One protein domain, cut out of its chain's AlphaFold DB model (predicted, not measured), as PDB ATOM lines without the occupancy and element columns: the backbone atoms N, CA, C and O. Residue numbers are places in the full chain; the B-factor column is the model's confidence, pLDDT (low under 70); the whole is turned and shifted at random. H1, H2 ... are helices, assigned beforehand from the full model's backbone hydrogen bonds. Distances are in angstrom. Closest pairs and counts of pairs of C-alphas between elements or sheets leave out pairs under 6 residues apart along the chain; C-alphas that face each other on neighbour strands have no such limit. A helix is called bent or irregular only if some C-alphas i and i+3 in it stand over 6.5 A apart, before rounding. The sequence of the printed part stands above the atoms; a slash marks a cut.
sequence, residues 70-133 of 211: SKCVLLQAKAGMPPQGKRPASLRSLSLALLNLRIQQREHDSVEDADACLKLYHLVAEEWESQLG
ATOM      1  N   SER A  70     -49.363 -28.098  24.404       93.00
ATOM      2  CA  SER A  70     -50.416 -29.130  24.394       93.00
ATOM      3  C   SER A  70     -50.159 -30.228  23.353       93.00
ATOM      4  O   SER A  70     -50.511 -31.396  23.545       93.00
ATOM      5  N   LYS A  71     -49.484 -29.866  22.253       89.19
ATOM      6  CA  LYS A  71     -49.162 -30.752  21.125       89.19
ATOM      7  C   LYS A  71     -47.741 -31.310  21.192       89.19
ATOM      8  O   LYS A  71     -47.368 -32.115  20.344       89.19
ATOM      9  N   CYS A  72     -46.948 -30.888  22.175       91.31
ATOM     10  CA  CYS A  72     -45.546 -31.259  22.285       91.31
ATOM     11  C   CYS A  72     -45.390 -32.719  22.732       91.31
ATOM     12  O   CYS A  72     -45.623 -33.063  23.893       91.31
ATOM     13  N   VAL A  73     -44.944 -33.574  21.811       90.44
ATOM     14  CA  VAL A  73     -44.700 -35.000  22.081       90.44
ATOM     15  C   VAL A  73     -43.588 -35.190  23.120       90.44
ATOM     16  O   VAL A  73     -43.691 -36.079  23.959       90.44
ATOM     17  N   LEU A  74     -42.573 -34.317  23.134       93.00
ATOM     18  CA  LEU A  74     -41.471 -34.373  24.104       93.00
ATOM     19  C   LEU A  74     -41.955 -34.192  25.544       93.00
ATOM     20  O   LEU A  74     -41.533 -34.927  26.436       93.00
ATOM     21  N   LEU A  75     -42.869 -33.245  25.776       93.62
ATOM     22  CA  LEU A  75     -43.453 -33.025  27.100       93.62
ATOM     23  C   LEU A  75     -44.300 -34.218  27.542       93.62
ATOM     24  O   LEU A  75     -44.185 -34.653  28.684       93.62
ATOM     25  N   GLN A  76     -45.103 -34.782  26.637       90.88
ATOM     26  CA  GLN A  76     -45.914 -35.966  26.935       90.88
ATOM     27  C   GLN A  76     -45.034 -37.170  27.289       90.88
ATOM     28  O   GLN A  76     -45.273 -37.827  28.302       90.88
ATOM     29  N   ALA A  77     -43.972 -37.406  26.513       90.62
ATOM     30  CA  ALA A  77     -43.019 -38.480  26.761       90.62
ATOM     31  C   ALA A  77     -42.298 -38.308  28.107       90.62
ATOM     32  O   ALA A  77     -42.256 -39.245  28.902       90.62
ATOM     33  N   LYS A  78     -41.791 -37.101  28.409       92.69
ATOM     34  CA  LYS A  78     -41.154 -36.803  29.705       92.69
ATOM     35  C   LYS A  78     -42.121 -36.962  30.879       92.69
ATOM     36  O   LYS A  78     -41.699 -37.366  31.956       92.69
ATOM     37  N   ALA A  79     -43.403 -36.661  30.677       90.81
ATOM     38  CA  ALA A  79     -44.439 -36.802  31.697       90.81
ATOM     39  C   ALA A  79     -44.942 -38.251  31.857       90.81
ATOM     40  O   ALA A  79     -45.844 -38.493  32.658       90.81
ATOM     41  N   GLY A  80     -44.405 -39.209  31.089       88.06
ATOM     42  CA  GLY A  80     -44.852 -40.604  31.104       88.06
ATOM     43  C   GLY A  80     -46.271 -40.799  30.561       88.06
ATOM     44  O   GLY A  80     -46.927 -41.787  30.888       88.06
ATOM     45  N   MET A  81     -46.770 -39.855  29.760       84.62
ATOM     46  CA  MET A  81     -48.111 -39.902  29.182       84.62
ATOM     47  C   MET A  81     -48.083 -40.600  27.815       84.62
ATOM     48  O   MET A  81     -47.105 -40.464  27.076       84.62
ATOM     49  N   PRO A  82     -49.140 -41.351  27.451       76.75
ATOM     50  CA  PRO A  82     -49.173 -42.059  26.180       76.75
ATOM     51  C   PRO A  82     -49.091 -41.068  25.007       76.75
ATOM     52  O   PRO A  82     -49.783 -40.044  25.035       76.75
ATOM     53  N   PRO A  83     -48.288 -41.366  23.969       65.88
ATOM     54  CA  PRO A  83     -48.216 -40.533  22.778       65.88
ATOM     55  C   PRO A  83     -49.597 -40.422  22.116       65.88
ATOM     56  O   PRO A  83     -50.379 -41.375  22.113       65.88
ATOM     57  N   GLN A  84     -49.891 -39.219  21.612       60.16
ATOM     58  CA  GLN A  84     -51.173 -38.759  21.062       60.16
ATOM     59  C   GLN A  84     -52.072 -39.863  20.475       60.16
ATOM     60  O   GLN A  84     -51.746 -40.492  19.472       60.16
ATOM     61  N   GLY A  85     -53.265 -40.023  21.057       54.69
ATOM     62  CA  GLY A  85     -54.294 -40.907  20.498       54.69
ATOM     63  C   GLY A  85     -55.733 -40.603  20.909       54.69
ATOM     64  O   GLY A  85     -56.646 -40.945  20.163       54.69
ATOM     65  N   LYS A  86     -55.983 -39.953  22.060       59.06
ATOM     66  CA  LYS A  86     -57.369 -39.623  22.464       59.06
ATOM     67  C   LYS A  86     -57.588 -38.229  23.047       59.06
ATOM     68  O   LYS A  86     -58.653 -37.680  22.785       59.06
ATOM     69  N   ARG A  87     -56.644 -37.639  23.794       66.38
ATOM     70  CA  ARG A  87     -56.743 -36.253  24.304       66.38
ATOM     71  C   ARG A  87     -55.348 -35.635  24.478       66.38
ATOM     72  O   ARG A  87     -54.461 -36.357  24.935       66.38
ATOM     73  N   PRO A  88     -55.134 -34.358  24.112       76.31
ATOM     74  CA  PRO A  88     -53.925 -33.640  24.503       76.31
ATOM     75  C   PRO A  88     -53.826 -33.579  26.033       76.31
ATOM     76  O   PRO A  88     -54.844 -33.529  26.726       76.31
ATOM     77  N   ALA A  89     -52.604 -33.633  26.562       86.44
ATOM     78  CA  ALA A  89     -52.379 -33.507  27.997       86.44
ATOM     79  C   ALA A  89     -52.729 -32.084  28.446       86.44
ATOM     80  O   ALA A  89     -52.278 -31.129  27.818       86.44
ATOM     81  N   SER A  90     -53.502 -31.945  29.525       92.06
ATOM     82  CA  SER A  90     -53.846 -30.629  30.065       92.06
ATOM     83  C   SER A  90     -52.625 -29.946  30.681       92.06
ATOM     84  O   SER A  90     -51.718 -30.604  31.207       92.06
ATOM     85  N   LEU A  91     -52.626 -28.611  30.674       94.94
ATOM     86  CA  LEU A  91     -51.572 -27.809  31.294       94.94
ATOM     87  C   LEU A  91     -51.379 -28.177  32.770       94.94
ATOM     88  O   LEU A  91     -50.244 -28.322  33.223       94.94
ATOM     89  N   ARG A  92     -52.478 -28.398  33.501       94.00
ATOM     90  CA  ARG A  92     -52.465 -28.827  34.905       94.00
ATOM     91  C   ARG A  92     -51.742 -30.159  35.090       94.00
ATOM     92  O   ARG A  92     -50.897 -30.270  35.975       94.00
ATOM     93  N   SER A  93     -52.045 -31.153  34.257       93.31
ATOM     94  CA  SER A  93     -51.424 -32.478  34.346       93.31
ATOM     95  C   SER A  93     -49.934 -32.431  34.009       93.31
ATOM     96  O   SER A  93     -49.133 -33.025  34.727       93.31
ATOM     97  N   LEU A  94     -49.541 -31.685  32.970       95.06
ATOM     98  CA  LEU A  94     -48.128 -31.500  32.619       95.06
ATOM     99  C   LEU A  94     -47.362 -30.735  33.706       95.06
ATOM    100  O   LEU A  94     -46.269 -31.145  34.089       95.06
ATOM    101  N   SER A  95     -47.943 -29.658  34.235       96.50
ATOM    102  CA  SER A  95     -47.327 -28.841  35.290       96.50
ATOM    103  C   SER A  95     -47.138 -29.635  36.579       96.50
ATOM    104  O   SER A  95     -46.090 -29.538  37.220       96.50
ATOM    105  N   LEU A  96     -48.108 -30.479  36.935       96.06
ATOM    106  CA  LEU A  96     -47.981 -31.362  38.085       96.06
ATOM    107  C   LEU A  96     -46.904 -32.428  37.856       96.06
ATOM    108  O   LEU A  96     -46.042 -32.604  38.709       96.06
ATOM    109  N   ALA A  97     -46.929 -33.113  36.712       94.81
ATOM    110  CA  ALA A  97     -46.021 -34.225  36.437       94.81
ATOM    111  C   ALA A  97     -44.556 -33.788  36.281       94.81
ATOM    112  O   ALA A  97     -43.658 -34.486  36.743       94.81
ATOM    113  N   LEU A  98     -44.308 -32.649  35.628       96.00
ATOM    114  CA  LEU A  98     -42.957 -32.228  35.241       96.00
ATOM    115  C   LEU A  98     -42.362 -31.139  36.128       96.00
ATOM    116  O   LEU A  98     -41.146 -31.085  36.293       96.00
ATOM    117  N   LEU A  99     -43.198 -30.257  36.678       95.88
ATOM    118  CA  LEU A  99     -42.749 -29.125  37.493       95.88
ATOM    119  C   LEU A  99     -43.107 -29.297  38.975       95.88
ATOM    120  O   LEU A  99     -42.685 -28.484  39.793       95.88
ATOM    121  N   ASN A 100     -43.887 -30.329  39.327       95.75
ATOM    122  CA  ASN A 100     -44.486 -30.499  40.653       95.75
ATOM    123  C   ASN A 100     -45.285 -29.256  41.102       95.75
ATOM    124  O   ASN A 100     -45.341 -28.922  42.287       95.75
ATOM    125  N   LEU A 101     -45.895 -28.553  40.139       94.81
ATOM    126  CA  LEU A 101     -46.685 -27.347  40.369       94.81
ATOM    127  C   LEU A 101     -48.178 -27.659  40.283       94.81
ATOM    128  O   LEU A 101     -48.671 -28.219  39.304       94.81
ATOM    129  N   ARG A 102     -48.910 -27.252  41.319       93.25
ATOM    130  CA  ARG A 102     -50.370 -27.343  41.393       93.25
ATOM    131  C   ARG A 102     -50.986 -25.998  41.017       93.25
ATOM    132  O   ARG A 102     -51.307 -25.210  41.896       93.25
ATOM    133  N   ILE A 103     -51.152 -25.775  39.721       92.12
ATOM    134  CA  ILE A 103     -51.822 -24.587  39.169       92.12
ATOM    135  C   ILE A 103     -53.345 -24.775  39.125       92.12
ATOM    136  O   ILE A 103     -53.831 -25.894  39.351       92.12
ATOM    137  N   GLN A 104     -54.090 -23.704  38.827       87.75
ATOM    138  CA  GLN A 104     -55.539 -23.751  38.554       87.75
ATOM    139  C   GLN A 104     -56.351 -24.444  39.669       87.75
ATOM    140  O   GLN A 104     -57.281 -25.213  39.423       87.75
ATOM    141  N   GLN A 105     -55.977 -24.224  40.936       86.56
ATOM    142  CA  GLN A 105     -56.655 -24.851  42.084       86.56
ATOM    143  C   GLN A 105     -58.053 -24.272  42.348       86.56
ATOM    144  O   GLN A 105     -58.856 -24.893  43.045       86.56
ATOM    145  N   ARG A 106     -58.333 -23.065  41.847       87.50
ATOM    146  CA  ARG A 106     -59.616 -22.368  41.986       87.50
ATOM    147  C   ARG A 106     -60.029 -21.795  40.629       87.50
ATOM    148  O   ARG A 106     -60.286 -22.550  39.703       87.50
ATOM    149  N   GLU A 107     -60.091 -20.473  40.530       90.94
ATOM    150  CA  GLU A 107     -60.240 -19.737  39.278       90.94
ATOM    151  C   GLU A 107     -58.889 -19.744  38.546       90.94
ATOM    152  O   GLU A 107     -57.846 -19.841  39.200       90.94
ATOM    153  N   HIS A 108     -58.889 -19.686  37.212       87.00
ATOM    154  CA  HIS A 108     -57.629 -19.626  36.477       87.00
ATOM    155  C   HIS A 108     -57.024 -18.229  36.585       87.00
ATOM    156  O   HIS A 108     -57.732 -17.222  36.533       87.00
ATOM    157  N   ASP A 109     -55.701 -18.188  36.674       91.69
ATOM    158  CA  ASP A 109     -54.922 -16.972  36.514       91.69
ATOM    159  C   ASP A 109     -54.111 -17.084  35.223       91.69
ATOM    160  O   ASP A 109     -53.212 -17.913  35.096       91.69
ATOM    161  N   SER A 110     -54.415 -16.212  34.260       92.50
ATOM    162  CA  SER A 110     -53.701 -16.148  32.981       92.50
ATOM    163  C   SER A 110     -52.187 -15.949  33.131       92.50
ATOM    164  O   SER A 110     -51.429 -16.397  32.272       92.50
ATOM    165  N   VAL A 111     -51.736 -15.287  34.205       94.31
ATOM    166  CA  VAL A 111     -50.310 -15.063  34.467       94.31
ATOM    167  C   VAL A 111     -49.653 -16.351  34.958       94.31
ATOM    168  O   VAL A 111     -48.593 -16.714  34.448       94.31
ATOM    169  N   GLU A 112     -50.293 -17.062  35.893       95.81
ATOM    170  CA  GLU A 112     -49.847 -18.384  36.360       95.81
ATOM    171  C   GLU A 112     -49.771 -19.380  35.195       95.81
ATOM    172  O   GLU A 112     -48.758 -20.060  35.021       95.81
ATOM    173  N   ASP A 113     -50.807 -19.417  34.356       95.19
ATOM    174  CA  ASP A 113     -50.886 -20.325  33.212       95.19
ATOM    175  C   ASP A 113     -49.787 -20.033  32.176       95.19
ATOM    176  O   ASP A 113     -49.120 -20.955  31.694       95.19
ATOM    177  N   ALA A 114     -49.544 -18.757  31.853       96.06
ATOM    178  CA  ALA A 114     -48.488 -18.358  30.920       96.06
ATOM    179  C   ALA A 114     -47.084 -18.697  31.451       96.06
ATOM    180  O   ALA A 114     -46.242 -19.202  30.703       96.06
ATOM    181  N   ASP A 115     -46.837 -18.470  32.743       97.38
ATOM    182  CA  ASP A 115     -45.572 -18.813  33.397       97.38
ATOM    183  C   ASP A 115     -45.345 -20.334  33.434       97.38
ATOM    184  O   ASP A 115     -44.259 -20.818  33.100       97.38
ATOM    185  N   ALA A 116     -46.383 -21.118  33.741       97.56
ATOM    186  CA  ALA A 116     -46.321 -22.577  33.689       97.56
ATOM    187  C   ALA A 116     -46.004 -23.089  32.273       97.56
ATOM    188  O   ALA A 116     -45.135 -23.949  32.109       97.56
ATOM    189  N   CYS A 117     -46.637 -22.524  31.238       97.12
ATOM    190  CA  CYS A 117     -46.341 -22.857  29.842       97.12
ATOM    191  C   CYS A 117     -44.877 -22.586  29.482       97.12
ATOM    192  O   CYS A 117     -44.229 -23.419  28.845       97.12
ATOM    193  N   LEU A 118     -44.349 -21.432  29.894       97.75
ATOM    194  CA  LEU A 118     -42.971 -21.048  29.608       97.75
ATOM    195  C   LEU A 118     -41.970 -21.969  30.322       97.75
ATOM    196  O   LEU A 118     -41.000 -22.422  29.712       97.75
ATOM    197  N   LYS A 119     -42.235 -22.319  31.585       98.25
ATOM    198  CA  LYS A 119     -41.437 -23.298  32.342       98.25
ATOM    199  C   LYS A 119     -41.431 -24.669  31.674       98.25
ATOM    200  O   LYS A 119     -40.367 -25.270  31.545       98.25
ATOM    201  N   LEU A 120     -42.590 -25.148  31.216       97.88
ATOM    202  CA  LEU A 120     -42.684 -26.402  30.467       97.88
ATOM    203  C   LEU A 120     -41.857 -26.340  29.183       97.88
ATOM    204  O   LEU A 120     -41.074 -27.250  28.926       97.88
ATOM    205  N   TYR A 121     -41.970 -25.262  28.406       97.62
ATOM    206  CA  TYR A 121     -41.154 -25.077  27.207       97.62
ATOM    207  C   TYR A 121     -39.655 -25.155  27.512       97.62
ATOM    208  O   TYR A 121     -38.938 -25.878  26.827       97.62
ATOM    209  N   HIS A 122     -39.178 -24.510  28.579       97.62
ATOM    210  CA  HIS A 122     -37.762 -24.556  28.951       97.62
ATOM    211  C   HIS A 122     -37.233 -25.965  29.264       97.62
ATOM    212  O   HIS A 122     -36.055 -26.218  29.025       97.62
ATOM    213  N   LEU A 123     -38.074 -26.907  29.713       96.94
ATOM    214  CA  LEU A 123     -37.662 -28.305  29.934       96.94
ATOM    215  C   LEU A 123     -37.308 -29.060  28.646       96.94
ATOM    216  O   LEU A 123     -36.645 -30.097  28.698       96.94
ATOM    217  N   VAL A 124     -37.812 -28.588  27.507       96.25
ATOM    218  CA  VAL A 124     -37.675 -29.239  26.197       96.25
ATOM    219  C   VAL A 124     -37.093 -28.309  25.137       96.25
ATOM    220  O   VAL A 124     -36.954 -28.734  23.999       96.25
ATOM    221  N   ALA A 125     -36.752 -27.062  25.476       95.50
ATOM    222  CA  ALA A 125     -36.411 -26.025  24.503       95.50
ATOM    223  C   ALA A 125     -35.239 -26.431  23.601       95.50
ATOM    224  O   ALA A 125     -35.347 -26.328  22.387       95.50
ATOM    225  N   GLU A 126     -34.150 -26.952  24.168       94.00
ATOM    226  CA  GLU A 126     -32.980 -27.370  23.386       94.00
ATOM    227  C   GLU A 126     -33.329 -28.460  22.360       94.00
ATOM    228  O   GLU A 126     -33.023 -28.333  21.175       94.00
ATOM    229  N   GLU A 127     -34.029 -29.506  22.801       95.00
ATOM    230  CA  GLU A 127     -34.434 -30.621  21.943       95.00
ATOM    231  C   GLU A 127     -35.486 -30.190  20.909       95.00
ATOM    232  O   GLU A 127     -35.396 -30.558  19.739       95.00
ATOM    233  N   TRP A 128     -36.452 -29.362  21.313       94.12
ATOM    234  CA  TRP A 128     -37.513 -28.869  20.440       94.12
ATOM    235  C   TRP A 128     -36.954 -27.946  19.352       94.12
ATOM    236  O   TRP A 128     -37.226 -28.160  18.171       94.12
ATOM    237  N   GLU A 129     -36.134 -26.955  19.702       94.50
ATOM    238  CA  GLU A 129     -35.549 -26.052  18.700       94.50
ATOM    239  C   GLU A 129     -34.587 -26.792  17.758       94.50
ATOM    240  O   GLU A 129     -34.572 -26.517  16.557       94.50
ATOM    241  N   SER A 130     -33.854 -27.792  18.265       92.88
ATOM    242  CA  SER A 130     -33.012 -28.669  17.441       92.88
ATOM    243  C   SER A 130     -33.831 -29.448  16.402       92.88
ATOM    244  O   SER A 130     -33.480 -29.458  15.222       92.88
ATOM    245  N   GLN A 131     -34.975 -30.026  16.797       90.38
ATOM    246  CA  GLN A 131     -35.871 -30.752  15.882       90.38
ATOM    247  C   GLN A 131     -36.470 -29.864  14.789       90.38
ATOM    248  O   GLN A 131     -36.752 -30.341  13.690       90.38
ATOM    249  N   LEU A 132     -36.670 -28.578  15.075       87.06
ATOM    250  CA  LEU A 132     -37.210 -27.631  14.104       87.06
ATOM    251  C   LEU A 132     -36.148 -27.115  13.125       87.06
ATOM    252  O   LEU A 132     -36.502 -26.485  12.130       87.06
ATOM    253  N   GLY A 133     -34.860 -27.360  13.388       77.00
ATOM    254  CA  GLY A 133     -33.761 -26.873  12.550       77.00
ATOM    255  C   GLY A 133     -33.654 -25.344  12.507       77.00
ATOM    256  O   GLY A 133     -32.953 -24.792  11.658       77.00
TER     257      GLY A 133
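What this domain is: This is residues 70 to 133 of the 211 residues of the protein "Exonuclease domain-containing protein" of Macrostomum lignano (UniProt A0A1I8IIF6). One long helix, H3, runs along the longest axis of the domain, and two short helices, H1 and H2, pack across one side of it, H2 on its earlier part and H1 on its later part. A long loop, residues 79 to 90, arches over the side of the two short helices that is away from H3, and the link from H2 to H3 swings out beyond the beginning of H3, where residues 106 to 111 stick out. The printed part has 64 residues with three named helices, in the order H1, H2, H3, and no named strand; the class is all helix. It is compact, with a radius of gyration of the C-alphas of 12.0 A, and elongated in outline, spanning 38 by 24 by 17 A.

How they stand to each other: H3, residues 110 to 132, is the longest helix and touches both others. It is irregular, with C-alphas 123 and 126 lying 8.1 A apart, and it has a kink of 70 degrees near residue 126. H2, residues 91 to 99, touches H3 at residues 113 to 120 alone; the closest C-alphas are those of Ser 95 and Ala 116, 6.5 A apart. H2 and H3 run the same way at a steep tilt of 65 degrees. H1, residues 73 to 78, touches H3 at residues 120 to 128 alone, closest at the C-alphas of Leu 74 and Val 124, 6.7 A apart. The lines of H1 and H3 are about perpendicular, at 78 degrees. H1 and H2 only just touch, with 3 pairs of C-alphas within 8 A, the closest being those of Leu 75 and Leu 94 at 7.4 A. They run the same way at a steep tilt of 46 degrees. The helix packing is mostly crossed, with no touching pair at a shallow tilt. In H1 and H2 every O i to N i+4 pair is within hydrogen-bond range; in H3, 16 of 19 are.

Where its parts are: H3 has 23 residues and measures 27.6 A from C-alpha 110 at (-53.701, -16.148, 32.981) to C-alpha 132 at (-37.210, -27.631, 14.104). H2 has 9 residues and measures 10.9 A from first to last C-alpha. H1 has 6 residues and measures 8.6 A, beginning with C-alpha 73 at (-44.700, -35.000, 22.081).

The domain as a whole: The two C-alphas farthest apart are those of Arg 106 and Gly 133, at 39.4 A. The printed part has no cut. The link from H1 to H2, 12 residues, is long, and the link from H2 to H3, 10 residues, is short. Residues 106 to 111, of which 110 and 111 belong to H3, stand free. The mean pLDDT of the printed part is 90.0, and residues 83 to 87, in the long link, are under 70.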